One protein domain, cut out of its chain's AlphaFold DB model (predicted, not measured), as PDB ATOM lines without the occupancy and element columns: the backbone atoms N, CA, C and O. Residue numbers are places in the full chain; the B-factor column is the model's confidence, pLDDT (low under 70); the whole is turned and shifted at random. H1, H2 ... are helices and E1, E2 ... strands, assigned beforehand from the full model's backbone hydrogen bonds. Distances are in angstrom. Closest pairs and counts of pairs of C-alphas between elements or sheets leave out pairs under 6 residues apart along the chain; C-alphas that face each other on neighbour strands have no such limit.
ATOM      1  N   LYS A 493     -34.082  27.268  -5.702       83.75
ATOM      2  CA  LYS A 493     -35.437  27.197  -6.244       83.75
ATOM      3  C   LYS A 493     -36.352  26.299  -5.402       83.75
ATOM      4  O   LYS A 493     -37.465  26.707  -5.085       83.75
ATOM      5  N   GLU A 494     -35.905  25.100  -5.026       83.75
ATOM      6  CA  GLU A 494     -36.698  24.213  -4.161       83.75
ATOM      7  C   GLU A 494     -36.933  24.824  -2.777       83.75
ATOM      8  O   GLU A 494     -38.035  24.733  -2.237       83.75
ATOM      9  N   LEU A 495     -35.920  25.493  -2.223       88.12
ATOM     10  CA  LEU A 495     -36.056  26.215  -0.964       88.12
ATOM     11  C   LEU A 495     -37.118  27.319  -1.073       88.12
ATOM     12  O   LEU A 495     -37.998  27.387  -0.218       88.12
ATOM     13  N   ASP A 496     -37.071  28.140  -2.123       87.06
ATOM     14  CA  ASP A 496     -38.032  29.222  -2.349       87.06
ATOM     15  C   ASP A 496     -39.472  28.678  -2.462       87.06
ATOM     16  O   ASP A 496     -40.385  29.204  -1.825       87.06
ATOM     17  N   LEU A 497     -39.680  27.551  -3.155       83.44
ATOM     18  CA  LEU A 497     -40.991  26.889  -3.237       83.44
ATOM     19  C   LEU A 497     -41.479  26.354  -1.879       83.44
ATOM     20  O   LEU A 497     -42.665  26.465  -1.551       83.44
ATOM     21  N   CYS A 498     -40.588  25.769  -1.074       84.81
ATOM     22  CA  CYS A 498     -40.909  25.338   0.289       84.81
ATOM     23  C   CYS A 498     -41.310  26.526   1.179       84.81
ATOM     24  O   CYS A 498     -42.275  26.429   1.943       84.81
ATOM     25  N   LEU A 499     -40.608  27.657   1.049       84.44
ATOM     26  CA  LEU A 499     -40.904  28.891   1.776       84.44
ATOM     27  C   LEU A 499     -42.290  29.432   1.400       84.44
ATOM     28  O   LEU A 499     -43.103  29.683   2.292       84.44
ATOM     29  N   GLU A 500     -42.608  29.523   0.107       84.31
ATOM     30  CA  GLU A 500     -43.916  29.980  -0.386       84.31
ATOM     31  C   GLU A 500     -45.081  29.121   0.136       84.31
ATOM     32  O   GLU A 500     -46.118  29.648   0.555       84.31
ATOM     33  N   ARG A 501     -44.910  27.792   0.175       82.81
ATOM     34  CA  ARG A 501     -45.929  26.852   0.681       82.81
ATOM     35  C   ARG A 501     -46.212  27.023   2.172       82.81
ATOM     36  O   ARG A 501     -47.342  26.796   2.599       82.81
ATOM     37  N   SER A 502     -45.216  27.443   2.952       77.56
ATOM     38  CA  SER A 502     -45.324  27.558   4.411       77.56
ATOM     39  C   SER A 502     -46.154  28.760   4.906       77.56
ATOM     40  O   SER A 502     -46.488  28.806   6.087       77.56
ATOM     41  N   LYS A 503     -46.536  29.708   4.025       65.94
ATOM     42  CA  LYS A 503     -47.493  30.823   4.260       65.94
ATOM     43  C   LYS A 503     -47.312  31.654   5.553       65.94
ATOM     44  O   LYS A 503     -48.241  32.348   5.964       65.94
ATOM     45  N   SER A 504     -46.150  31.634   6.204       58.53
ATOM     46  CA  SER A 504     -45.932  32.339   7.474       58.53
ATOM     47  C   SER A 504     -45.302  33.723   7.256       58.53
ATOM     48  O   SER A 504     -44.332  33.877   6.525       58.53
ATOM     49  N   GLN A 505     -45.837  34.762   7.900       53.84
ATOM     50  CA  GLN A 505     -45.320  36.139   7.801       53.84
ATOM     51  C   GLN A 505     -44.053  36.387   8.656       53.84
ATOM     52  O   GLN A 505     -43.539  37.501   8.670       53.84
ATOM     53  N   LEU A 506     -43.539  35.370   9.368       58.38
ATOM     54  CA  LEU A 506     -42.408  35.472  10.313       58.38
ATOM     55  C   LEU A 506     -41.255  34.487  10.011       58.38
ATOM     56  O   LEU A 506     -40.457  34.177  10.897       58.38
ATOM     57  N   ILE A 507     -41.173  33.972   8.781       63.28
ATOM     58  CA  ILE A 507     -40.280  32.862   8.398       63.28
ATOM     59  C   ILE A 507     -38.797  33.161   8.660       63.28
ATOM     60  O   ILE A 507     -38.085  32.293   9.164       63.28
ATOM     61  N   ASP A 508     -38.345  34.392   8.412       64.25
ATOM     62  CA  ASP A 508     -36.920  34.739   8.495       64.25
ATOM     63  C   ASP A 508     -36.331  34.593   9.908       64.25
ATOM     64  O   ASP A 508     -35.126  34.396  10.042       64.25
ATOM     65  N   ASN A 509     -37.156  34.623  10.960       69.31
ATOM     66  CA  ASN A 509     -36.695  34.493  12.347       69.31
ATOM     67  C   ASN A 509     -36.918  33.091  12.943       69.31
ATOM     68  O   ASN A 509     -36.450  32.825  14.049       69.31
ATOM     69  N   ASN A 510     -37.626  32.192  12.249       84.38
ATOM     70  CA  ASN A 510     -37.929  30.858  12.766       84.38
ATOM     71  C   ASN A 510     -36.915  29.822  12.255       84.38
ATOM     72  O   ASN A 510     -37.121  29.161  11.238       84.38
ATOM     73  N   ILE A 511     -35.814  29.689  12.994       87.94
ATOM     74  CA  ILE A 511     -34.694  28.794  12.671       87.94
ATOM     75  C   ILE A 511     -35.151  27.335  12.555       87.94
ATOM     76  O   ILE A 511     -34.756  26.649  11.612       87.94
ATOM     77  N   ASP A 512     -36.014  26.870  13.462       87.19
ATOM     78  CA  ASP A 512     -36.509  25.491  13.444       87.19
ATOM     79  C   ASP A 512     -37.377  25.204  12.217       87.19
ATOM     80  O   ASP A 512     -37.234  24.142  11.611       87.19
ATOM     81  N   LEU A 513     -38.230  26.147  11.805       85.50
ATOM     82  CA  LEU A 513     -39.032  25.999  10.589       85.50
ATOM     83  C   LEU A 513     -38.139  25.900   9.348       85.50
ATOM     84  O   LEU A 513     -38.312  24.984   8.548       85.50
ATOM     85  N   ILE A 514     -37.161  26.799   9.201       86.75
ATOM     86  CA  ILE A 514     -36.208  26.770   8.078       86.75
ATOM     87  C   ILE A 514     -35.448  25.451   8.049       86.75
ATOM     88  O   ILE A 514     -35.345  24.808   7.007       86.75
ATOM     89  N   TYR A 515     -34.968  25.012   9.209       87.38
ATOM     90  CA  TYR A 515     -34.292  23.735   9.348       87.38
ATOM     91  C   TYR A 515     -35.201  22.536   9.027       87.38
ATOM     92  O   TYR A 515     -34.714  21.494   8.602       87.38
ATOM     93  N   GLN A 516     -36.519  22.637   9.190       86.94
ATOM     94  CA  GLN A 516     -37.446  21.567   8.803       86.94
ATOM     95  C   GLN A 516     -37.717  21.541   7.296       86.94
ATOM     96  O   GLN A 516     -37.780  20.462   6.714       86.94
ATOM     97  N   ILE A 517     -37.852  22.705   6.657       86.94
ATOM     98  CA  ILE A 517     -38.251  22.799   5.243       86.94
ATOM     99  C   ILE A 517     -37.073  22.816   4.258       86.94
ATOM    100  O   ILE A 517     -37.289  22.630   3.060       86.94
ATOM    101  N   ALA A 518     -35.848  23.083   4.729       89.31
ATOM    102  CA  ALA A 518     -34.681  23.208   3.861       89.31
ATOM    103  C   ALA A 518     -34.438  21.909   3.064       89.31
ATOM    104  O   ALA A 518     -34.357  20.843   3.687       89.31
ATOM    105  N   PRO A 519     -34.282  21.980   1.726       90.81
ATOM    106  CA  PRO A 519     -34.088  20.799   0.891       90.81
ATOM    107  C   PRO A 519     -32.844  19.995   1.273       90.81
ATOM    108  O   PRO A 519     -31.859  20.540   1.779       90.81
ATOM    109  N   ASP A 520     -32.868  18.704   0.946       91.12
ATOM    110  CA  ASP A 520     -31.688  17.843   0.981       91.12
ATOM    111  C   ASP A 520     -30.997  17.841  -0.388       91.12
ATOM    112  O   ASP A 520     -31.538  17.352  -1.385       91.12
ATOM    113  N   ILE A 521     -29.780  18.385  -0.429       93.62
ATOM    114  CA  ILE A 521     -28.949  18.453  -1.632       93.62
ATOM    115  C   ILE A 521     -28.713  17.084  -2.274       93.62
ATOM    116  O   ILE A 521     -28.603  16.989  -3.498       93.62
ATOM    117  N   SER A 522     -28.661  16.015  -1.478       92.19
ATOM    118  CA  SER A 522     -28.428  14.666  -1.983       92.19
ATOM    119  C   SER A 522     -29.591  14.170  -2.847       92.19
ATOM    120  O   SER A 522     -29.359  13.521  -3.870       92.19
ATOM    121  N   ASN A 523     -30.825  14.568  -2.524       88.19
ATOM    122  CA  ASN A 523     -32.003  14.265  -3.337       88.19
ATOM    123  C   ASN A 523     -31.953  15.000  -4.680       88.19
ATOM    124  O   ASN A 523     -32.167  14.385  -5.723       88.19
ATOM    125  N   ILE A 524     -31.600  16.289  -4.668       85.56
ATOM    126  CA  ILE A 524     -31.451  17.100  -5.888       85.56
ATOM    127  C   ILE A 524     -30.391  16.488  -6.807       85.56
ATOM    128  O   ILE A 524     -30.639  16.248  -7.988       85.56
ATOM    129  N   ILE A 525     -29.223  16.168  -6.247       90.12
ATOM    130  CA  ILE A 525     -28.123  15.524  -6.964       90.12
ATOM    131  C   ILE A 525     -28.551  14.171  -7.548       90.12
ATOM    132  O   ILE A 525     -28.246  13.885  -8.708       90.12
ATOM    133  N   SER A 526     -29.244  13.344  -6.764       88.31
ATOM    134  CA  SER A 526     -29.726  12.027  -7.190       88.31
ATOM    135  C   SER A 526     -30.669  12.143  -8.390       88.31
ATOM    136  O   SER A 526     -30.438  11.517  -9.423       88.31
ATOM    137  N   ILE A 527     -31.664  13.028  -8.298       82.19
ATOM    138  CA  ILE A 527     -32.644  13.280  -9.359       82.19
ATOM    139  C   ILE A 527     -31.959  13.783 -10.639       82.19
ATOM    140  O   ILE A 527     -32.228  13.287 -11.735       82.19
ATOM    141  N   MET A 528     -31.040  14.746 -10.523       83.50
ATOM    142  CA  MET A 528     -30.307  15.270 -11.680       83.50
ATOM    143  C   MET A 528     -29.440  14.197 -12.350       83.50
ATOM    144  O   MET A 528     -29.308  14.186 -13.569       83.50
ATOM    145  N   ARG A 529     -28.854  13.262 -11.597       87.81
ATOM    146  CA  ARG A 529     -28.054  12.180 -12.193       87.81
ATOM    147  C   ARG A 529     -28.903  11.129 -12.873       87.81
ATOM    148  O   ARG A 529     -28.562  10.728 -13.981       87.81
ATOM    149  N   GLN A 530     -29.987  10.694 -12.234       85.75
ATOM    150  CA  GLN A 530     -30.840   9.615 -12.740       85.75
ATOM    151  C   GLN A 530     -31.382   9.897 -14.145       85.75
ATOM    152  O   GLN A 530     -31.607   8.970 -14.912       85.75
ATOM    153  N   ASN A 531     -31.538  11.167 -14.512       78.81
ATOM    154  CA  ASN A 531     -32.034  11.563 -15.828       78.81
ATOM    155  C   ASN A 531     -30.993  11.509 -16.958       78.81
ATOM    156  O   ASN A 531     -31.356  11.690 -18.119       78.81
ATOM    157  N   VAL A 532     -29.711  11.261 -16.661       85.50
ATOM    158  CA  VAL A 532     -28.637  11.280 -17.671       85.50
ATOM    159  C   VAL A 532     -28.637  10.018 -18.534       85.50
ATOM    160  O   VAL A 532     -28.500  10.118 -19.748       85.50
ATOM    161  N   LEU A 533     -28.782   8.842 -17.920       88.88
ATOM    162  CA  LEU A 533     -28.810   7.534 -18.589       88.88
ATOM    163  C   LEU A 533     -30.145   6.810 -18.370       88.88
ATOM    164  O   LEU A 533     -30.217   5.587 -18.514       88.88
ATOM    165  N   ASN A 534     -31.196   7.555 -18.010       85.38
ATOM    166  CA  ASN A 534     -32.540   7.005 -17.872       85.38
ATOM    167  C   ASN A 534     -32.940   6.261 -19.155       85.38
ATOM    168  O   ASN A 534     -32.567   6.670 -20.252       85.38
ATOM    169  N   SER A 535     -33.722   5.189 -19.021       86.00
ATOM    170  CA  SER A 535     -34.157   4.276 -20.097       86.00
ATOM    171  C   SER A 535     -33.077   3.400 -20.751       86.00
ATOM    172  O   SER A 535     -33.420   2.489 -21.505       86.00
ATOM    173  N   LEU A 536     -31.792   3.584 -20.435       90.06
ATOM    174  CA  LEU A 536     -30.737   2.792 -21.060       90.06
ATOM    175  C   LEU A 536     -30.551   1.445 -20.365       90.06
ATOM    176  O   LEU A 536     -30.269   1.365 -19.170       90.06
ATOM    177  N   ILE A 537     -30.651   0.374 -21.146       91.94
ATOM    178  CA  ILE A 537     -30.376  -1.000 -20.720       91.94
ATOM    179  C   ILE A 537     -29.021  -1.419 -21.292       91.94
ATOM    180  O   ILE A 537     -28.857  -1.497 -22.515       91.94
ATOM    181  N   LEU A 538     -28.052  -1.684 -20.416       90.12
ATOM    182  CA  LEU A 538     -26.659  -1.948 -20.766       90.12
ATOM    183  C   LEU A 538     -26.344  -3.448 -20.738       90.12
ATOM    184  O   LEU A 538     -26.437  -4.111 -19.702       90.12
ATOM    185  N   GLN A 539     -25.899  -3.978 -21.874       88.88
ATOM    186  CA  GLN A 539     -25.231  -5.273 -21.988       88.88
ATOM    187  C   GLN A 539     -23.712  -5.080 -22.011       88.88
ATOM    188  O   GLN A 539     -23.218  -4.050 -22.454       88.88
ATOM    189  N   VAL A 540     -22.946  -6.082 -21.563       86.06
ATOM    190  CA  VAL A 540     -21.475  -6.018 -21.531       86.06
ATOM    191  C   VAL A 540     -20.795  -7.136 -22.315       86.06
ATOM    192  O   VAL A 540     -21.218  -8.300 -22.297       86.06
ATOM    193  N   SER A 541     -19.686  -6.781 -22.963       83.38
ATOM    194  CA  SER A 541     -18.874  -7.630 -23.835       83.38
ATOM    195  C   SER A 541     -17.376  -7.390 -23.593       83.38
ATOM    196  O   SER A 541     -16.935  -6.267 -23.390       83.38
ATOM    197  N   GLY A 542     -16.564  -8.451 -23.622       73.56
ATOM    198  CA  GLY A 542     -15.099  -8.331 -23.514       73.56
ATOM    199  C   GLY A 542     -14.518  -8.369 -22.101       73.56
ATOM    200  O   GLY A 542     -13.333  -8.622 -21.967       73.56
ATOM    201  N   PHE A 543     -15.338  -8.277 -21.055       73.94
ATOM    202  CA  PHE A 543     -14.879  -8.234 -19.658       73.94
ATOM    203  C   PHE A 543     -14.573  -9.610 -19.011       73.94
ATOM    204  O   PHE A 543     -14.520  -9.717 -17.790       73.94
ATOM    205  N   LYS A 544     -14.409 -10.699 -19.785       60.88
ATOM    206  CA  LYS A 544     -14.105 -12.044 -19.238       60.88
ATOM    207  C   LYS A 544     -12.593 -12.335 -19.285       60.88
ATOM    208  O   LYS A 544     -12.078 -12.610 -20.363       60.88
ATOM    209  N   ASN A 545     -11.949 -12.367 -18.105       47.66
ATOM    210  CA  ASN A 545     -10.536 -12.700 -17.799       47.66
ATOM    211  C   ASN A 545      -9.493 -11.750 -18.435       47.66
ATOM    212  O   ASN A 545      -9.275 -11.777 -19.640       47.66
ATOM    213  N   LYS A 546      -8.764 -10.910 -17.680       49.94
ATOM    214  CA  LYS A 546      -7.735 -11.294 -16.681       49.94
ATOM    215  C   LYS A 546      -7.593 -10.334 -15.474       49.94
ATOM    216  O   LYS A 546      -6.666 -10.514 -14.693       49.94
ATOM    217  N   ILE A 547      -8.426  -9.296 -15.352       52.50
ATOM    218  CA  ILE A 547      -8.041  -8.087 -14.598       52.50
ATOM    219  C   ILE A 547      -9.135  -7.561 -13.631       52.50
ATOM    220  O   ILE A 547      -8.798  -7.007 -12.594       52.50
ATOM    221  N   THR A 548     -10.425  -7.812 -13.878       52.78
ATOM    222  CA  THR A 548     -11.517  -7.576 -12.909       52.78
ATOM    223  C   THR A 548     -12.490  -8.764 -12.940       52.78
ATOM    224  O   THR A 548     -12.882  -9.200 -14.024       52.78
ATOM    225  N   PRO A 549     -12.861  -9.358 -11.790       51.22
ATOM    226  CA  PRO A 549     -13.641 -10.599 -11.772       51.22
ATOM    227  C   PRO A 549     -15.119 -10.412 -12.166       51.22
ATOM    228  O   PRO A 549     -15.765 -11.386 -12.551       51.22
ATOM    229  N   ASN A 550     -15.658  -9.183 -12.122       71.94
ATOM    230  CA  ASN A 550     -17.026  -8.863 -12.538       71.94
ATOM    231  C   ASN A 550     -17.127  -7.397 -13.015       71.94
ATOM    232  O   ASN A 550     -16.715  -6.486 -12.305       71.94
ATOM    233  N   PHE A 551     -17.704  -7.138 -14.196       73.19
ATOM    234  CA  PHE A 551     -17.970  -5.762 -14.653       73.19
ATOM    235  C   PHE A 551     -18.935  -5.029 -13.714       73.19
ATOM    236  O   PHE A 551     -18.804  -3.831 -13.502       73.19
ATOM    237  N   GLN A 552     -19.872  -5.755 -13.102       77.56
ATOM    238  CA  GLN A 552     -20.865  -5.163 -12.206       77.56
ATOM    239  C   GLN A 552     -20.249  -4.578 -10.931       77.56
ATOM    240  O   GLN A 552     -20.866  -3.732 -10.295       77.56
ATOM    241  N   SER A 553     -19.047  -5.022 -10.546       78.88
ATOM    242  CA  SER A 553     -18.337  -4.486  -9.382       78.88
ATOM    243  C   SER A 553     -17.431  -3.302  -9.718       78.88
ATOM    244  O   SER A 553     -16.798  -2.764  -8.817       78.88
ATOM    245  N   ILE A 554     -17.310  -2.932 -10.997       85.00
ATOM    246  CA  ILE A 554     -16.480  -1.805 -11.415       85.00
ATOM    247  C   ILE A 554     -17.156  -0.490 -11.023       85.00
ATOM    248  O   ILE A 554     -18.348  -0.302 -11.267       85.00
ATOM    249  N   ASP A 555     -16.374   0.442 -10.485       87.62
ATOM    250  CA  ASP A 555     -16.841   1.766 -10.075       87.62
ATOM    251  C   ASP A 555     -17.637   2.495 -11.171       87.62
ATOM    252  O   ASP A 555     -18.764   2.911 -10.924       87.62
ATOM    253  N   LEU A 556     -17.134   2.568 -12.406       88.69
ATOM    254  CA  LEU A 556     -17.854   3.197 -13.523       88.69
ATOM    255  C   LEU A 556     -19.250   2.602 -13.751       88.69
ATOM    256  O   LEU A 556     -20.175   3.331 -14.103       88.69
ATOM    257  N   PHE A 557     -19.430   1.298 -13.535       88.69
ATOM    258  CA  PHE A 557     -20.740   0.678 -13.690       88.69
ATOM    259  C   PHE A 557     -21.688   1.036 -12.543       88.69
ATOM    260  O   PHE A 557     -22.844   1.376 -12.787       88.69
ATOM    261  N   ILE A 558     -21.194   1.029 -11.303       90.06
ATOM    262  CA  ILE A 558     -21.959   1.478 -10.129       90.06
ATOM    263  C   ILE A 558     -22.438   2.923 -10.338       90.06
ATOM    264  O   ILE A 558     -23.593   3.251 -10.063       90.06
ATOM    265  N   TRP A 559     -21.582   3.775 -10.904       93.00
ATOM    266  CA  TRP A 559     -21.935   5.144 -11.273       93.00
ATOM    267  C   TRP A 559     -22.952   5.221 -12.413       93.00
ATOM    268  O   TRP A 559     -23.875   6.025 -12.328       93.00
ATOM    269  N   ALA A 560     -22.863   4.362 -13.431       92.75
ATOM    270  CA  ALA A 560     -23.877   4.301 -14.484       92.75
ATOM    271  C   ALA A 560     -25.278   3.985 -13.921       92.75
ATOM    272  O   ALA A 560     -26.254   4.613 -14.331       92.75
ATOM    273  N   LEU A 561     -25.376   3.084 -12.934       92.31
ATOM    274  CA  LEU A 561     -26.639   2.797 -12.236       92.31
ATOM    275  C   LEU A 561     -27.162   4.020 -11.468       92.31
ATOM    276  O   LEU A 561     -28.344   4.345 -11.558       92.31
ATOM    277  N   LYS A 562     -26.283   4.756 -10.770       92.00
ATOM    278  CA  LYS A 562     -26.642   6.032 -10.114       92.00
ATOM    279  C   LYS A 562     -27.138   7.092 -11.105       92.00
ATOM    280  O   LYS A 562     -27.848   8.011 -10.708       92.00
ATOM    281  N   PHE A 563     -26.764   6.967 -12.375       92.50
ATOM    282  CA  PHE A 563     -27.158   7.857 -13.464       92.50
ATOM    283  C   PHE A 563     -28.412   7.375 -14.215       92.50
ATOM    284  O   PHE A 563     -28.770   7.955 -15.235       92.50
ATOM    285  N   GLY A 564     -29.095   6.340 -13.714       91.31
ATOM    286  CA  GLY A 564     -30.377   5.861 -14.242       91.31
ATOM    287  C   GLY A 564     -30.287   4.709 -15.242       91.31
ATOM    288  O   GLY A 564     -31.325   4.234 -15.704       91.31
ATOM    289  N   ALA A 565     -29.084   4.220 -15.555       93.12
ATOM    290  CA  ALA A 565     -28.932   3.046 -16.407       93.12
ATOM    291  C   ALA A 565     -29.403   1.767 -15.692       93.12
ATOM    292  O   ALA A 565     -29.331   1.646 -14.468       93.12
ATOM    293  N   LYS A 566     -29.814   0.765 -16.470       91.50
ATOM    294  CA  LYS A 566     -30.162  -0.581 -15.997       91.50
ATOM    295  C   LYS A 566     -29.202  -1.618 -16.559       91.50
ATOM    296  O   LYS A 566     -28.733  -1.511 -17.693       91.50
ATOM    297  N   LEU A 567     -28.929  -2.658 -15.778       87.94
ATOM    298  CA  LEU A 567     -28.236  -3.836 -16.286       87.94
ATOM    299  C   LEU A 567     -29.205  -4.690 -17.108       87.94
ATOM    300  O   LEU A 567     -30.287  -5.002 -16.628       87.94
ATOM    301  N   CYS A 568     -28.781  -5.135 -18.290       87.38
ATOM    302  CA  CYS A 568     -29.527  -6.122 -19.067       87.38
ATOM    303  C   CYS A 568     -29.626  -7.460 -18.315       87.38
ATOM    304  O   CYS A 568     -28.602  -8.096 -18.039       87.38
ATOM    305  N   THR A 569     -30.850  -7.903 -18.042       86.12
ATOM    306  CA  THR A 569     -31.183  -9.260 -17.586       86.12
ATOM    307  C   THR A 569     -31.621 -10.144 -18.762       86.12
ATOM    308  O   THR A 569     -31.686  -9.677 -19.900       86.12
ATOM    309  N   ASP A 570     -31.901 -11.429 -18.516       80.12
ATOM    310  CA  ASP A 570     -32.282 -12.389 -19.569       80.12
ATOM    311  C   ASP A 570     -33.610 -12.037 -20.270       80.12
ATOM    312  O   ASP A 570     -33.825 -12.447 -21.411       80.12
ATOM    313  N   ASN A 571     -34.472 -11.257 -19.611       82.31
ATOM    314  CA  ASN A 571     -35.767 -10.818 -20.141       82.31
ATOM    315  C   ASN A 571     -35.699  -9.458 -20.851       82.31
ATOM    316  O   ASN A 571     -36.670  -9.058 -21.493       82.31
ATOM    317  N   ASP A 572     -34.579  -8.745 -20.740       87.06
ATOM    318  CA  ASP A 572     -34.449  -7.399 -21.283       87.06
ATOM    319  C   ASP A 572     -33.910  -7.412 -22.717       87.06
ATOM    320  O   ASP A 572     -33.064  -8.229 -23.094       87.06
ATOM    321  N   VAL A 573     -34.339  -6.431 -23.516       89.31
ATOM    322  CA  VAL A 573     -33.687  -6.102 -24.788       89.31
ATOM    323  C   VAL A 573     -32.670  -4.990 -24.520       89.31
ATOM    324  O   VAL A 573     -33.066  -3.874 -24.181       89.31
ATOM    325  N   PRO A 574     -31.357  -5.254 -24.642       91.44
ATOM    326  CA  PRO A 574     -30.358  -4.237 -24.363       91.44
ATOM    327  C   PRO A 574     -30.393  -3.132 -25.413       91.44
ATOM    328  O   PRO A 574     -30.395  -3.396 -26.613       91.44
ATOM    329  N   THR A 575     -30.351  -1.895 -24.931       91.06
ATOM    330  CA  THR A 575     -30.231  -0.696 -25.771       91.06
ATOM    331  C   THR A 575     -28.803  -0.505 -26.273       91.06
ATOM    332  O   THR A 575     -28.610  -0.050 -27.388       91.06
ATOM    333  N   HIS A 576     -27.803  -0.880 -25.466       89.12
ATOM    334  CA  HIS A 576     -26.385  -0.660 -25.752       89.12
ATOM    335  C   HIS A 576     -25.540  -1.844 -25.287       89.12
ATOM    336  O   HIS A 576     -25.839  -2.486 -24.278       89.12
ATOM    337  N   CYS A 577     -24.439  -2.098 -25.991       87.31
ATOM    338  CA  CYS A 577     -23.442  -3.099 -25.630       87.31
ATOM    339  C   CYS A 577     -22.097  -2.426 -25.316       87.31
ATOM    340  O   CYS A 577     -21.357  -2.032 -26.218       87.31
ATOM    341  N   ILE A 578     -21.762  -2.320 -24.029       86.50
ATOM    342  CA  ILE A 578     -20.481  -1.794 -23.553       86.50
ATOM    343  C   ILE A 578     -19.385  -2.830 -23.797       86.50
ATOM    344  O   ILE A 578     -19.454  -3.968 -23.318       86.50
ATOM    345  N   CYS A 579     -18.357  -2.429 -24.528       79.81
ATOM    346  CA  CYS A 579     -17.260  -3.279 -24.953       79.81
ATOM    347  C   CYS A 579     -15.933  -2.800 -24.353       79.81
ATOM    348  O   CYS A 579     -15.498  -1.681 -24.614       79.81
ATOM    349  N   ASP A 580     -15.257  -3.674 -23.604       75.06
ATOM    350  CA  ASP A 580     -13.821  -3.516 -23.292       75.06
ATOM    351  C   ASP A 580     -12.960  -3.932 -24.491       75.06
ATOM    352  O   ASP A 580     -12.022  -3.258 -24.911       75.06
ATOM    353  N   LYS A 581     -13.351  -5.055 -25.099       73.44
ATOM    354  CA  LYS A 581     -12.739  -5.618 -26.296       73.44
ATOM    355  C   LYS A 581     -13.817  -5.919 -27.328       73.44
ATOM    356  O   LYS A 581     -14.810  -6.588 -27.026       73.44
ATOM    357  N   PHE A 582     -13.607  -5.453 -28.553       73.12
ATOM    358  CA  PHE A 582     -14.465  -5.800 -29.682       73.12
ATOM    359  C   PHE A 582     -14.225  -7.229 -30.177       73.12
ATOM    360  O   PHE A 582     -13.299  -7.920 -29.750       73.12
ATOM    361  N   TYR A 583     -15.092  -7.684 -31.083       81.25
ATOM    362  CA  TYR A 583     -14.971  -8.978 -31.766       81.25
ATOM    363  C   TYR A 583     -15.123 -10.211 -30.860       81.25
ATOM    364  O   TYR A 583     -14.717 -11.316 -31.222       81.25
ATOM    365  N   THR A 584     -15.744 -10.064 -29.687       82.81
ATOM    366  CA  THR A 584     -16.202 -11.222 -28.905       82.81
ATOM    367  C   THR A 584     -17.513 -11.781 -29.459       82.81
ATOM    368  O   THR A 584     -18.223 -11.110 -30.209       82.81
ATOM    369  N   LYS A 585     -17.898 -12.992 -29.035       85.44
ATOM    370  CA  LYS A 585     -19.206 -13.566 -29.386       85.44
ATOM    371  C   LYS A 585     -20.364 -12.624 -29.016       85.44
ATOM    372  O   LYS A 585     -21.200 -12.347 -29.864       85.44
ATOM    373  N   LYS A 586     -20.352 -12.055 -27.801       84.50
ATOM    374  CA  LYS A 586     -21.381 -11.102 -27.345       84.50
ATOM    375  C   LYS A 586     -21.417  -9.825 -28.188       84.50
ATOM    376  O   LYS A 586     -22.499  -9.334 -28.479       84.50
ATOM    377  N   TYR A 587     -20.256  -9.318 -28.607       86.38
ATOM    378  CA  TYR A 587     -20.175  -8.175 -29.523       86.38
ATOM    379  C   TYR A 587     -20.846  -8.483 -30.868       86.38
ATOM    380  O   TYR A 587     -21.665  -7.700 -31.339       86.38
ATOM    381  N   TYR A 588     -20.531  -9.629 -31.480       87.81
ATOM    382  CA  TYR A 588     -21.134 -10.009 -32.759       87.81
ATOM    383  C   TYR A 588     -22.635 -10.273 -32.638       87.81
ATOM    384  O   TYR A 588     -23.387  -9.898 -33.534       87.81
ATOM    385  N   ASP A 589     -23.075 -10.889 -31.540       88.31
ATOM    386  CA  ASP A 589     -24.491 -11.134 -31.271       88.31
ATOM    387  C   ASP A 589     -25.263  -9.812 -31.111       88.31
ATOM    388  O   ASP A 589     -26.344  -9.671 -31.680       88.31
ATOM    389  N   ALA A 590     -24.692  -8.825 -30.412       87.69
ATOM    390  CA  ALA A 590     -25.263  -7.483 -30.291       87.69
ATOM    391  C   ALA A 590     -25.311  -6.754 -31.647       87.69
ATOM    392  O   ALA A 590     -26.368  -6.275 -32.057       87.69
ATOM    393  N   LYS A 591     -24.206  -6.771 -32.405       86.81
ATOM    394  CA  LYS A 591     -24.113  -6.130 -33.727       86.81
ATOM    395  C   LYS A 591     -25.118  -6.710 -34.729       86.81
ATOM    396  O   LYS A 591     -25.743  -5.962 -35.471       86.81
ATOM    397  N   LYS A 592     -25.330  -8.034 -34.724       89.88
ATOM    398  CA  LYS A 592     -26.353  -8.703 -35.556       89.88
ATOM    399  C   LYS A 592     -27.778  -8.262 -35.228       89.88
ATOM    400  O   LYS A 592     -28.627  -8.276 -36.111       89.88
ATOM    401  N   LYS A 593     -28.034  -7.899 -33.972       89.81
ATOM    402  CA  LYS A 593     -29.327  -7.396 -33.496       89.81
ATOM    403  C   LYS A 593     -29.486  -5.880 -33.691       89.81
ATOM    404  O   LYS A 593     -30.487  -5.334 -33.248       89.81
ATOM    405  N   GLY A 594     -28.519  -5.205 -34.319       87.38
ATOM    406  CA  GLY A 594     -28.542  -3.753 -34.509       87.38
ATOM    407  C   GLY A 594     -28.288  -2.949 -33.230       87.38
ATOM    408  O   GLY A 594     -28.546  -1.753 -33.213       87.38
ATOM    409  N   ILE A 595     -27.789  -3.586 -32.167       88.12
ATOM    410  CA  ILE A 595     -27.494  -2.914 -30.898       88.12
ATOM    411  C   ILE A 595     -26.163  -2.157 -31.035       88.12
ATOM    412  O   ILE A 595     -25.159  -2.786 -31.396       88.12
ATOM    413  N   PRO A 596     -26.109  -0.848 -30.719       86.00
ATOM    414  CA  PRO A 596     -24.869  -0.083 -30.669       86.00
ATOM    415  C   PRO A 596     -23.826  -0.726 -29.747       86.00
ATOM    416  O   PRO A 596     -24.067  -0.957 -28.560       86.00
ATOM    417  N   CYS A 597     -22.641  -1.004 -30.291       84.06
ATOM    418  CA  CYS A 597     -21.502  -1.533 -29.543       84.06
ATOM    419  C   CYS A 597     -20.494  -0.411 -29.284       84.06
ATOM    420  O   CYS A 597     -19.824   0.035 -30.212       84.06
ATOM    421  N   ILE A 598     -20.367   0.006 -28.028       82.12
ATOM    422  CA  ILE A 598     -19.665   1.230 -27.626       82.12
ATOM    423  C   ILE A 598     -18.540   0.941 -26.630       82.12
ATOM    424  O   ILE A 598     -18.620  -0.003 -25.843       82.12
ATOM    425  N   TYR A 599     -17.482   1.750 -26.652       82.38
ATOM    426  CA  TYR A 599     -16.385   1.648 -25.684       82.38
ATOM    427  C   TYR A 599     -16.748   2.249 -24.327       82.38
ATOM    428  O   TYR A 599     -17.602   3.126 -24.228       82.38
ATOM    429  N   ILE A 600     -16.028   1.844 -23.278       82.88
ATOM    430  CA  ILE A 600     -16.272   2.338 -21.915       82.88
ATOM    431  C   ILE A 600     -16.106   3.861 -21.765       82.88
ATOM    432  O   ILE A 600     -16.761   4.460 -20.919       82.88
ATOM    433  N   ILE A 601     -15.312   4.505 -22.629       85.56
ATOM    434  CA  ILE A 601     -15.154   5.969 -22.645       85.56
ATOM    435  C   ILE A 601     -16.478   6.712 -22.854       85.56
ATOM    436  O   ILE A 601     -16.644   7.825 -22.367       85.56
ATOM    437  N   TRP A 602     -17.451   6.079 -23.507       86.44
ATOM    438  CA  TRP A 602     -18.801   6.612 -23.655       86.44
ATOM    439  C   TRP A 602     -19.513   6.747 -22.296       86.44
ATOM    440  O   TRP A 602     -20.130   7.775 -22.025       86.44
ATOM    441  N   LEU A 603     -19.350   5.766 -21.394       87.50
ATOM    442  CA  LEU A 603     -19.870   5.855 -20.021       87.50
ATOM    443  C   LEU A 603     -19.122   6.909 -19.205       87.50
ATOM    444  O   LEU A 603     -19.733   7.625 -18.419       87.50
ATOM    445  N   GLU A 604     -17.808   7.026 -19.397       90.38
ATOM    446  CA  GLU A 604     -17.020   8.071 -18.744       90.38
ATOM    447  C   GLU A 604     -17.512   9.469 -19.136       90.38
ATOM    448  O   GLU A 604     -17.690  10.311 -18.260       90.38
ATOM    449  N   ILE A 605     -17.800   9.712 -20.421       87.62
ATOM    450  CA  ILE A 605     -18.397  10.979 -20.871       87.62
ATOM    451  C   ILE A 605     -19.700  11.238 -20.109       87.62
ATOM    452  O   ILE A 605     -19.848  12.314 -19.533       87.62
ATOM    453  N   ALA A 606     -20.604  10.260 -20.024       88.31
ATOM    454  CA  ALA A 606     -21.858  10.424 -19.290       88.31
ATOM    455  C   ALA A 606     -21.642  10.822 -17.822       88.31
ATOM    456  O   ALA A 606     -22.213  11.800 -17.341       88.31
ATOM    457  N   ILE A 607     -20.779  10.080 -17.126       92.38
ATOM    458  CA  ILE A 607     -20.547  10.222 -15.685       92.38
ATOM    459  C   ILE A 607     -19.842  11.542 -15.361       92.38
ATOM    460  O   ILE A 607     -20.228  12.232 -14.420       92.38
ATOM    461  N   TYR A 608     -18.831  11.923 -16.145       92.56
ATOM    462  CA  TYR A 608     -18.001  13.097 -15.858       92.56
ATOM    463  C   TYR A 608     -18.566  14.409 -16.404       92.56
ATOM    464  O   TYR A 608     -18.132  15.480 -15.975       92.56
ATOM    465  N   THR A 609     -19.537  14.335 -17.322       85.62
ATOM    466  CA  THR A 609     -20.175  15.517 -17.925       85.62
ATOM    467  C   THR A 609     -21.658  15.677 -17.612       85.62
ATOM    468  O   THR A 609     -22.227  16.716 -17.938       85.62
ATOM    469  N   TRP A 610     -22.292  14.674 -16.991       87.38
ATOM    470  CA  TRP A 610     -23.739  14.635 -16.714       87.38
ATOM    471  C   TRP A 610     -24.587  14.912 -17.957       87.38
ATOM    472  O   TRP A 610     -25.642  15.542 -17.903       87.38
ATOM    473  N   THR A 611     -24.091  14.452 -19.097       80.25
ATOM    474  CA  THR A 611     -24.692  14.659 -20.408       80.25
ATOM    475  C   THR A 611     -24.912  13.290 -21.025       80.25
ATOM    476  O   THR A 611     -23.990  12.476 -21.008       80.25
ATOM    477  N   ASN A 612     -26.112  13.011 -21.548       81.00
ATOM    478  CA  ASN A 612     -26.347  11.752 -22.255       81.00
ATOM    479  C   ASN A 612     -25.384  11.708 -23.458       81.00
ATOM    480  O   ASN A 612     -25.457  12.588 -24.302       81.00
ATOM    481  N   PRO A 613     -24.465  10.746 -23.569       75.31
ATOM    482  CA  PRO A 613     -23.504  10.702 -24.668       75.31
ATOM    483  C   PRO A 613     -24.121  10.365 -26.045       75.31
ATOM    484  O   PRO A 613     -23.438  10.537 -27.053       75.31
ATOM    485  N   GLU A 614     -25.390   9.947 -26.137       74.44
ATOM    486  CA  GLU A 614     -26.086   9.683 -27.414       74.44
ATOM    487  C   GLU A 614     -26.235  10.923 -28.309       74.44
ATOM    488  O   GLU A 614     -26.243  10.816 -29.536       74.44
ATOM    489  N   ILE A 615     -26.274  12.129 -27.735       67.25
ATOM    490  CA  ILE A 615     -26.222  13.379 -28.526       67.25
ATOM    491  C   ILE A 615     -24.897  13.546 -29.279       67.25
ATOM    492  O   ILE A 615     -24.782  14.421 -30.137       67.25
ATOM    493  N   PHE A 616     -23.914  12.688 -29.002       65.31
ATOM    494  CA  PHE A 616     -22.642  12.608 -29.702       65.31
ATOM    495  C   PHE A 616     -22.513  11.310 -30.521       65.31
ATOM    496  O   PHE A 616     -21.401  10.847 -30.742       65.31
ATOM    497  N   ASN A 617     -23.612  10.701 -30.987       58.25
ATOM    498  CA  ASN A 617     -23.594   9.394 -31.672       58.25
ATOM    499  C   ASN A 617     -22.672   9.291 -32.914       58.25
ATOM    500  O   ASN A 617     -22.239   8.184 -33.239       58.25
ATOM    501  N   ASP A 618     -22.253  10.408 -33.522       56.00
ATOM    502  CA  ASP A 618     -21.191  10.456 -34.551       56.00
ATOM    503  C   ASP A 618     -19.819   9.940 -34.052       56.00
ATOM    504  O   ASP A 618     -18.900   9.692 -34.838       56.00
ATOM    505  N   LEU A 619     -19.646   9.776 -32.735       53.44
ATOM    506  CA  LEU A 619     -18.451   9.189 -32.128       53.44
ATOM    507  C   LEU A 619     -18.265   7.711 -32.496       53.44
ATOM    508  O   LEU A 619     -17.127   7.246 -32.569       53.44
ATOM    509  N   ASN A 620     -19.351   6.981 -32.767       50.38
ATOM    510  CA  ASN A 620     -19.278   5.565 -33.134       50.38
ATOM    511  C   ASN A 620     -18.694   5.356 -34.536       50.38
ATOM    512  O   ASN A 620     -17.877   4.452 -34.722       50.38
ATOM    513  N   ASP A 621     -19.034   6.225 -35.490       51.62
ATOM    514  CA  ASP A 621     -18.540   6.129 -36.870       51.62
ATOM    515  C   ASP A 621     -17.074   6.576 -37.002       51.62
ATOM    516  O   ASP A 621     -16.355   6.097 -37.877       51.62
ATOM    517  N   LYS A 622     -16.587   7.456 -36.113       49.88
ATOM    518  CA  LYS A 622     -15.193   7.941 -36.145       49.88
ATOM    519  C   LYS A 622     -14.162   6.996 -35.528       49.88
ATOM    520  O   LYS A 622     -12.996   7.077 -35.907       49.88
ATOM    521  N   TYR A 623     -14.552   6.140 -34.582       51.09
ATOM    522  CA  TYR A 623     -13.599   5.374 -33.758       51.09
ATOM    523  C   TYR A 623     -13.930   3.873 -33.651       51.09
ATOM    524  O   TYR A 623     -13.319   3.147 -32.867       51.09
ATOM    525  N   GLY A 624     -14.894   3.392 -34.442       45.72
ATOM    526  CA  GLY A 624     -15.500   2.065 -34.313       45.72
ATOM    527  C   GLY A 624     -14.672   0.852 -34.757       45.72
ATOM    528  O   GLY A 624     -15.156  -0.266 -34.587       45.72
ATOM    529  N   GLU A 625     -13.455   1.001 -35.302       48.66
ATOM    530  CA  GLU A 625     -12.777  -0.144 -35.949       48.66
ATOM    531  C   GLU A 625     -11.384  -0.521 -35.423       48.66
ATOM    532  O   GLU A 625     -10.979  -1.674 -35.606       48.66
ATOM    533  N   THR A 626     -10.667   0.342 -34.689       51.88
ATOM    534  CA  THR A 626      -9.348  -0.034 -34.135       51.88
ATOM    535  C   THR A 626      -9.191   0.348 -32.666       51.88
ATOM    536  O   THR A 626      -9.177   1.518 -32.298       51.88
ATOM    537  N   GLN A 627      -9.029  -0.671 -31.814       50.94
ATOM    538  CA  GLN A 627      -8.810  -0.526 -30.370       50.94
ATOM    539  C   GLN A 627      -7.579   0.335 -30.051       50.94
ATOM    540  O   GLN A 627      -7.582   1.038 -29.047       50.94
ATOM    541  N   ASP A 628      -6.586   0.348 -30.944       53.84
ATOM    542  CA  ASP A 628      -5.354   1.130 -30.815       53.84
ATOM    543  C   ASP A 628      -5.565   2.653 -30.886       53.84
ATOM    544  O   ASP A 628      -4.719   3.401 -30.405       53.84
ATOM    545  N   GLN A 629      -6.686   3.136 -31.440       57.56
ATOM    546  CA  GLN A 629      -6.947   4.576 -31.604       57.56
ATOM    547  C   GLN A 629      -7.462   5.279 -30.338       57.56
ATOM    548  O   GLN A 629      -7.489   6.506 -30.310       57.56
ATOM    549  N   LEU A 630      -7.881   4.539 -29.303       65.81
ATOM    550  CA  LEU A 630      -8.507   5.096 -28.089       65.81
ATOM    551  C   LEU A 630      -7.678   4.893 -26.812       65.81
ATOM    552  O   LEU A 630      -8.079   5.348 -25.741       65.81
ATOM    553  N   ILE A 631      -6.536   4.206 -26.908       70.25
ATOM    554  CA  ILE A 631      -5.717   3.797 -25.753       70.25
ATOM    555  C   ILE A 631      -5.164   5.004 -24.986       70.25
ATOM    556  O   ILE A 631      -4.968   4.924 -23.774       70.25
ATOM    557  N   ASP A 632      -4.940   6.123 -25.668       76.25
ATOM    558  CA  ASP A 632      -4.428   7.358 -25.092       76.25
ATOM    559  C   ASP A 632      -5.487   8.468 -25.003       76.25
ATOM    560  O   ASP A 632      -5.182   9.540 -24.494       76.25
ATOM    561  N   LEU A 633      -6.737   8.252 -25.424       84.88
ATOM    562  CA  LEU A 633      -7.763   9.300 -25.424       84.88
ATOM    563  C   LEU A 633      -8.497   9.382 -24.083       84.88
ATOM    564  O   LEU A 633      -8.994   8.387 -23.565       84.88
ATOM    565  N   THR A 634      -8.589  10.588 -23.524       88.44
ATOM    566  CA  THR A 634      -9.435  10.887 -22.358       88.44
ATOM    567  C   THR A 634     -10.858  11.227 -22.808       88.44
ATOM    568  O   THR A 634     -11.043  11.617 -23.962       88.44
ATOM    569  N   PRO A 635     -11.873  11.158 -21.924       87.12
ATOM    570  CA  PRO A 635     -13.243  11.552 -22.267       87.12
ATOM    571  C   PRO A 635     -13.327  12.951 -22.899       87.12
ATOM    572  O   PRO A 635     -14.091  13.168 -23.834       87.12
ATOM    573  N   PHE A 636     -12.480  13.887 -22.456       86.50
ATOM    574  CA  PHE A 636     -12.447  15.262 -22.963       86.50
ATOM    575  C   PHE A 636     -11.790  15.401 -24.338       86.50
ATOM    576  O   PHE A 636     -12.100  16.341 -25.064       86.50
ATOM    577  N   ASP A 637     -10.918  14.466 -24.728       83.12
ATOM    578  CA  ASP A 637     -10.339  14.447 -26.075       83.12
ATOM    579  C   ASP A 637     -11.385  14.118 -27.149       83.12
ATOM    580  O   ASP A 637     -11.195  14.462 -28.317       83.12
ATOM    581  N   VAL A 638     -12.470  13.455 -26.738       77.50
ATOM    582  CA  VAL A 638     -13.527  12.922 -27.600       77.50
ATOM    583  C   VAL A 638     -14.731  13.870 -27.686       77.50
ATOM    584  O   VAL A 638     -15.491  13.812 -28.648       77.50
ATOM    585  N   LEU A 639     -14.896  14.790 -26.731       75.75
ATOM    586  CA  LEU A 639     -15.998  15.755 -26.750       75.75
ATOM    587  C   LEU A 639     -15.926  16.670 -27.995       75.75
ATOM    588  O   LEU A 639     -14.869  17.247 -28.276       75.75
ATOM    589  N   PRO A 640     -17.037  16.870 -28.732       63.22
ATOM    590  CA  PRO A 640     -17.062  17.654 -29.966       63.22
ATOM    591  C   PRO A 640     -17.123  19.165 -29.686       63.22
ATOM    592  O   PRO A 640     -18.035  19.867 -30.127       63.22
ATOM    593  N   PHE A 641     -16.121  19.695 -28.982       58.53
ATOM    594  CA  PHE A 641     -16.001  21.135 -28.738       58.53
ATOM    595  C   PHE A 641     -15.857  21.946 -30.033       58.53
ATOM    596  O   PHE A 641     -16.170  23.126 -30.037       58.53
ATOM    597  N   SER A 642     -15.449  21.333 -31.152       47.09
ATOM    598  CA  SER A 642     -15.260  22.027 -32.437       47.09
ATOM    599  C   SER A 642     -16.520  22.712 -32.982       47.09
ATOM    600  O   SER A 642     -16.399  23.626 -33.789       47.09
ATOM    601  N   ASN A 643     -17.712  22.275 -32.559       44.00
ATOM    602  CA  ASN A 643     -18.996  22.831 -33.006       44.00
ATOM    603  C   ASN A 643     -19.609  23.829 -32.005       44.00
ATOM    604  O   ASN A 643     -20.724  24.302 -32.230       44.00
ATOM    605  N   CYS A 644     -18.917  24.124 -30.901       47.22
ATOM    606  CA  CYS A 644     -19.325  25.101 -29.895       47.22
ATOM    607  C   CYS A 644     -18.253  26.197 -29.846       47.22
ATOM    608  O   CYS A 644     -17.079  25.881 -29.665       47.22
ATOM    609  N   LEU A 645     -18.615  27.477 -30.008       38.56
ATOM    610  CA  LEU A 645     -17.614  28.563 -29.982       38.56
ATOM    611  C   LEU A 645     -16.959  28.665 -28.599       38.56
ATOM    612  O   LEU A 645     -15.826  29.121 -28.463       38.56
ATOM    613  N   ASN A 646     -17.689  28.230 -27.575       50.50
ATOM    614  CA  ASN A 646     -17.234  28.048 -26.211       50.50
ATOM    615  C   ASN A 646     -18.133  27.012 -25.509       50.50
ATOM    616  O   ASN A 646     -19.136  26.542 -26.041       50.50
ATOM    617  N   TRP A 647     -17.793  26.653 -24.280       50.16
ATOM    618  CA  TRP A 647     -18.573  25.698 -23.503       50.16
ATOM    619  C   TRP A 647     -19.955  26.233 -23.062       50.16
ATOM    620  O   TRP A 647     -20.821  25.418 -22.766       50.16
ATOM    621  N   ARG A 648     -20.195  27.559 -22.966       53.84
ATOM    622  CA  ARG A 648     -21.533  28.086 -22.614       53.84
ATOM    623  C   ARG A 648     -22.519  27.671 -23.686       53.84
ATOM    624  O   ARG A 648     -23.607  27.220 -23.347       53.84
ATOM    625  N   ASP A 649     -22.088  27.729 -24.942       58.16
ATOM    626  CA  ASP A 649     -22.854  27.196 -26.062       58.16
ATOM    627  C   ASP A 649     -23.069  25.687 -25.896       58.16
ATOM    628  O   ASP A 649     -24.158  25.197 -26.163       58.16
ATOM    629  N   PHE A 650     -22.072  24.942 -25.399       60.22
ATOM    630  CA  PHE A 650     -22.230  23.515 -25.100       60.22
ATOM    631  C   PHE A 650     -23.267  23.267 -23.993       60.22
ATOM    632  O   PHE A 650     -24.127  22.413 -24.151       60.22
ATOM    633  N   VAL A 651     -23.233  24.015 -22.889       53.59
ATOM    634  CA  VAL A 651     -24.189  23.868 -21.780       53.59
ATOM    635  C   VAL A 651     -25.597  24.267 -22.212       53.59
ATOM    636  O   VAL A 651     -26.518  23.501 -21.970       53.59
ATOM    637  N   GLN A 652     -25.769  25.383 -22.920       57.41
ATOM    638  CA  GLN A 652     -27.072  25.780 -23.474       57.41
ATOM    639  C   GLN A 652     -27.612  24.761 -24.480       57.41
ATOM    640  O   GLN A 652     -28.809  24.516 -24.550       57.41
ATOM    641  N   LYS A 653     -26.731  24.160 -25.281       54.78
ATOM    642  CA  LYS A 653     -27.140  23.246 -26.347       54.78
ATOM    643  C   LYS A 653     -27.336  21.805 -25.877       54.78
ATOM    644  O   LYS A 653     -28.129  21.086 -26.477       54.78
ATOM    645  N   TYR A 654     -26.605  21.372 -24.851       52.47
ATOM    646  CA  TYR A 654     -26.476  19.956 -24.498       52.47
ATOM    647  C   TYR A 654     -26.683  19.646 -23.009       52.47
ATOM    648  O   TYR A 654     -26.963  18.496 -22.676       52.47
ATOM    649  N   SER A 655     -26.595  20.629 -22.107       52.75
ATOM    650  CA  SER A 655     -26.934  20.429 -20.695       52.75
ATOM    651  C   SER A 655     -28.390  20.815 -20.459       52.75
ATOM    652  O   SER A 655     -28.742  21.991 -20.457       52.75
ATOM    653  N   LYS A 656     -29.248  19.821 -20.199       56.78
ATOM    654  CA  LYS A 656     -30.674  20.053 -19.907       56.78
ATOM    655  C   LYS A 656     -30.898  21.011 -18.726       56.78
ATOM    656  O   LYS A 656     -31.916  21.684 -18.663       56.78
ATOM    657  N   TYR A 657     -29.961  21.095 -17.782       57.84
ATOM    658  CA  TYR A 657     -30.227  21.655 -16.456       57.84
ATOM    659  C   TYR A 657     -30.154  23.182 -16.362       57.84
ATOM    660  O   TYR A 657     -30.857  23.763 -15.540       57.84
ATOM    661  N   PHE A 658     -29.329  23.854 -17.168       52.19
ATOM    662  CA  PHE A 658     -29.106  25.292 -16.978       52.19
ATOM    663  C   PHE A 658     -30.341  26.134 -17.342       52.19
ATOM    664  O   PHE A 658     -30.725  27.025 -16.584       52.19
ATOM    665  N   ASP A 659     -31.011  25.816 -18.452       50.53
ATOM    666  CA  ASP A 659     -32.215  26.537 -18.881       50.53
ATOM    667  C   ASP A 659     -33.468  26.118 -18.091       50.53
ATOM    668  O   ASP A 659     -34.310  26.972 -17.791       50.53
ATOM    669  N   LEU A 660     -33.553  24.848 -17.655       53.56
ATOM    670  CA  LEU A 660     -34.666  24.322 -16.846       53.56
ATOM    671  C   LEU A 660     -34.905  25.141 -15.569       53.56
ATOM    672  O   LEU A 660     -36.048  25.483 -15.253       53.56
ATOM    673  N   TYR A 661     -33.840  25.492 -14.842       54.59
ATOM    674  CA  TYR A 661     -33.963  26.197 -13.558       54.59
ATOM    675  C   TYR A 661     -33.878  27.719 -13.675       54.59
ATOM    676  O   TYR A 661     -34.300  28.417 -12.757       54.59
ATOM    677  N   LYS A 662     -33.393  28.251 -14.803       53.03
ATOM    678  CA  LYS A 662     -33.340  29.700 -15.043       53.03
ATOM    679  C   LYS A 662     -34.680  30.277 -15.511       53.03
ATOM    680  O   LYS A 662     -34.987  31.426 -15.195       53.03
ATOM    681  N   LEU A 663     -35.461  29.514 -16.283       46.72
ATOM    682  CA  LEU A 663     -36.645  30.025 -16.988       46.72
ATOM    683  C   LEU A 663     -37.986  29.641 -16.341       46.72
ATOM    684  O   LEU A 663     -38.963  30.370 -16.503       46.72
ATOM    685  N   ASN A 664     -38.059  28.532 -15.599       51.84
ATOM    686  CA  ASN A 664     -39.335  27.975 -15.152       51.84
ATOM    687  C   ASN A 664     -39.607  28.296 -13.671       51.84
ATOM    688  O   ASN A 664     -39.032  27.663 -12.786       51.84
ATOM    689  N   LYS A 665     -40.461  29.291 -13.391       52.78
ATOM    690  CA  LYS A 665     -40.662  29.841 -12.033       52.78
ATOM    691  C   LYS A 665     -41.661  29.085 -11.143       52.78
ATOM    692  O   LYS A 665     -41.623  29.283  -9.941       52.78
ATOM    693  N   ASN A 666     -42.519  28.217 -11.692       53.09
ATOM    694  CA  ASN A 666     -43.750  27.807 -10.984       53.09
ATOM    695  C   ASN A 666     -43.877  26.304 -10.650       53.09
ATOM    696  O   ASN A 666     -44.915  25.894 -10.140       53.09
ATOM    697  N   LYS A 667     -42.881  25.465 -10.963       57.19
ATOM    698  CA  LYS A 667     -42.933  24.006 -10.734       57.19
ATOM    699  C   LYS A 667     -41.696  23.518  -9.977       57.19
ATOM    700  O   LYS A 667     -40.594  24.004 -10.268       57.19
ATOM    701  N   SER A 668     -41.885  22.576  -9.046       59.34
ATOM    702  CA  SER A 668     -40.782  21.932  -8.316       59.34
ATOM    703  C   SER A 668     -39.940  21.052  -9.238       59.34
ATOM    704  O   SER A 668     -40.375  20.673 -10.324       59.34
ATOM    705  N   LEU A 669     -38.725  20.720  -8.811       56.66
ATOM    706  CA  LEU A 669     -37.807  19.788  -9.456       56.66
ATOM    707  C   LEU A 669     -38.492  18.447  -9.726       56.66
ATOM    708  O   LEU A 669     -38.346  17.883 -10.809       56.66
ATOM    709  N   HIS A 670     -39.263  17.978  -8.742       53.38
ATOM    710  CA  HIS A 670     -40.092  16.791  -8.867       53.38
ATOM    711  C   HIS A 670     -41.116  16.977  -9.991       53.38
ATOM    712  O   HIS A 670     -41.119  16.187 -10.918       53.38
ATOM    713  N   ASP A 671     -41.911  18.047  -9.987       54.56
ATOM    714  CA  ASP A 671     -42.963  18.258 -10.997       54.56
ATOM    715  C   ASP A 671     -42.403  18.453 -12.420       54.56
ATOM    716  O   ASP A 671     -42.967  17.955 -13.384       54.56
ATOM    717  N   ILE A 672     -41.266  19.144 -12.569       55.50
ATOM    718  CA  ILE A 672     -40.629  19.392 -13.875       55.50
ATOM    719  C   ILE A 672     -40.085  18.101 -14.484       55.50
ATOM    720  O   ILE A 672     -40.212  17.888 -15.686       55.50
ATOM    721  N   LEU A 673     -39.470  17.248 -13.665       52.94
ATOM    722  CA  LEU A 673     -38.844  16.022 -14.149       52.94
ATOM    723  C   LEU A 673     -39.836  14.853 -14.201       52.94
ATOM    724  O   LEU A 673     -39.697  14.000 -15.068       52.94
ATOM    725  N   TRP A 674     -40.861  14.821 -13.342       40.38
ATOM    726  CA  TRP A 674     -41.930  13.818 -13.402       40.38
ATOM    727  C   TRP A 674     -42.900  14.048 -14.566       40.38
ATOM    728  O   TRP A 674     -43.291  13.064 -15.193       40.38
ATOM    729  N   ASP A 675     -43.227  15.299 -14.912       40.56
ATOM    730  CA  ASP A 675     -44.043  15.594 -16.101       40.56
ATOM    731  C   ASP A 675     -43.309  15.164 -17.392       40.56
ATOM    732  O   ASP A 675     -43.897  14.505 -18.242       40.56
ATOM    733  N   GLU A 676     -41.993  15.397 -17.517       43.09
ATOM    734  CA  GLU A 676     -41.206  14.941 -18.684       43.09
ATOM    735  C   GLU A 676     -41.008  13.409 -18.751       43.09
ATOM    736  O   GLU A 676     -40.864  12.839 -19.841       43.09
ATOM    737  N   VAL A 677     -40.995  12.725 -17.599       38.25
ATOM    738  CA  VAL A 677     -40.889  11.256 -17.513       38.25
ATOM    739  C   VAL A 677     -42.199  10.574 -17.925       38.25
ATOM    740  O   VAL A 677     -42.149   9.478 -18.486       38.25
ATOM    741  N   PHE A 678     -43.355  11.221 -17.732       33.59
ATOM    742  CA  PHE A 678     -44.662  10.681 -18.129       33.59
ATOM    743  C   PHE A 678     -45.209  11.220 -19.456       33.59
ATOM    744  O   PHE A 678     -45.936  10.483 -20.123       33.59
ATOM    745  N   ASP A 679     -44.791  12.399 -19.924       32.72
ATOM    746  CA  ASP A 679     -45.158  12.899 -21.262       32.72
ATOM    747  C   ASP A 679     -44.533  12.055 -22.397       32.72
ATOM    748  O   ASP A 679     -45.025  12.044 -23.528       32.72
ATOM    749  N   ASN A 680     -43.501  11.251 -22.095       33.44
ATOM    750  CA  ASN A 680     -42.975  10.217 -22.999       33.44
ATOM    751  C   ASN A 680     -43.649   8.837 -22.839       33.44
ATOM    752  O   ASN A 680     -43.374   7.930 -23.626       33.44
ATOM    753  N   ILE A 681     -44.549   8.665 -21.864       30.80
ATOM    754  CA  ILE A 681     -45.381   7.459 -21.683       30.80
ATOM    755  C   ILE A 681     -46.797   7.671 -22.253       30.80
ATOM    756  O   ILE A 681     -47.479   6.702 -22.580       30.80
TER     757      ILE A 681
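Overview. This is residues 493 to 681 of the 710 residues of the protein "Protein-serine/threonine phosphatase" of Cryptosporidium muris (strain RN66) (UniProt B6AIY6). A small three-stranded sheet, E1 E2 E3, with H5 packed on one face, sits toward one end of an elongated, loose model; H6 runs on from E3 into a helical cluster with H4, H7 and H9. H3 leads from that cluster to H1 and H2 at the other end, while H10, H11 and H12 make a loose string of helices back toward H1 and H3. The printed part has 189 residues, mostly helix by class, in the order H1 H2 H3 E1 H4 E2 H5 E3 H6 H7 H8 H9 H10 H11 H12, and the sheet is parallel. The radius of gyration of the C-alphas is 20.6 A, and the spans are 67 by 41 by 33 A.

Along the chain. Find C-alpha 537 at (-30.376, -1.000, -20.720); from there E1 runs 13.6 A to residue 541. E2 is residues 576 to 579 and E3 597 to 599. Look next for H4 at 555 to 562, H5 at 585 to 592, H6 at 600 to 609, 14.3 A, H7 at 613 to 616, H8 at 618 to 623 and H9 at 635 to 638. H1, 493 to 501, begins at (-35.437, 27.197, -6.244); H2 is 511 to 517 and H3 521 to 530, 14.3 A. H10 is 647 to 654, H11 656 to 663, and H12, 669 to 679, runs 15.5 A to (-45.158, 12.899, -21.262).

Arrangement. Between E1 and E2, parallel at 27 degrees, find N 539 and O 576 at 2.8 A; between E2 and E3, parallel at 48 degrees, N 598 and O 577 at 2.9 A. E1, H4, E2 is a strand-helix-strand unit, two parallel neighbour strands with a helix between, with a left-handed crossover; that of E2, H5, E3 is right-handed. H5 is on the sheet at a height of 9.0 A; H6 and H8 only graze it. The hub, H6, touches H4 at a steep tilt of 58 degrees, the same way, closest at C-alphas 559 and 607, 6.9 A; it touches H7 at 606 and 613, 5.6 A, and H9 at 605 and 635, 5.4 A. H3 and H4 only just touch, with 3 pairs of C-alphas within 8 A, closest at 530 and 562, 6.1 A; H1 and H2 only just touch too, also with 3 pairs, closest at 498 and 517, 6.2 A. H10 and H11 touch only at the corner, only just, with 3 pairs, closest at 652 and 658, 6.8 A; H11 and H12 are near each other. Every O i to N i+4 pair is within hydrogen-bond range in H1, H2, H3, H4, H5, H6, H8 and H10, against 2 of 4 in H11 and 6 of 7 in H12; H7 and H9 are too short for one.

Size, cuts and confidence. The two C-alphas farthest apart, Gln 505 and Lys 585, are 67.3 A apart. The printed part has no cut; the links E1 to H4, H4 to E2 and H8 to H9 are long, and residues 545 to 550 stand free. Look for pLDDT under 70 at 503 to 509, 544 to 549, 615 to 630 and 640 to 681.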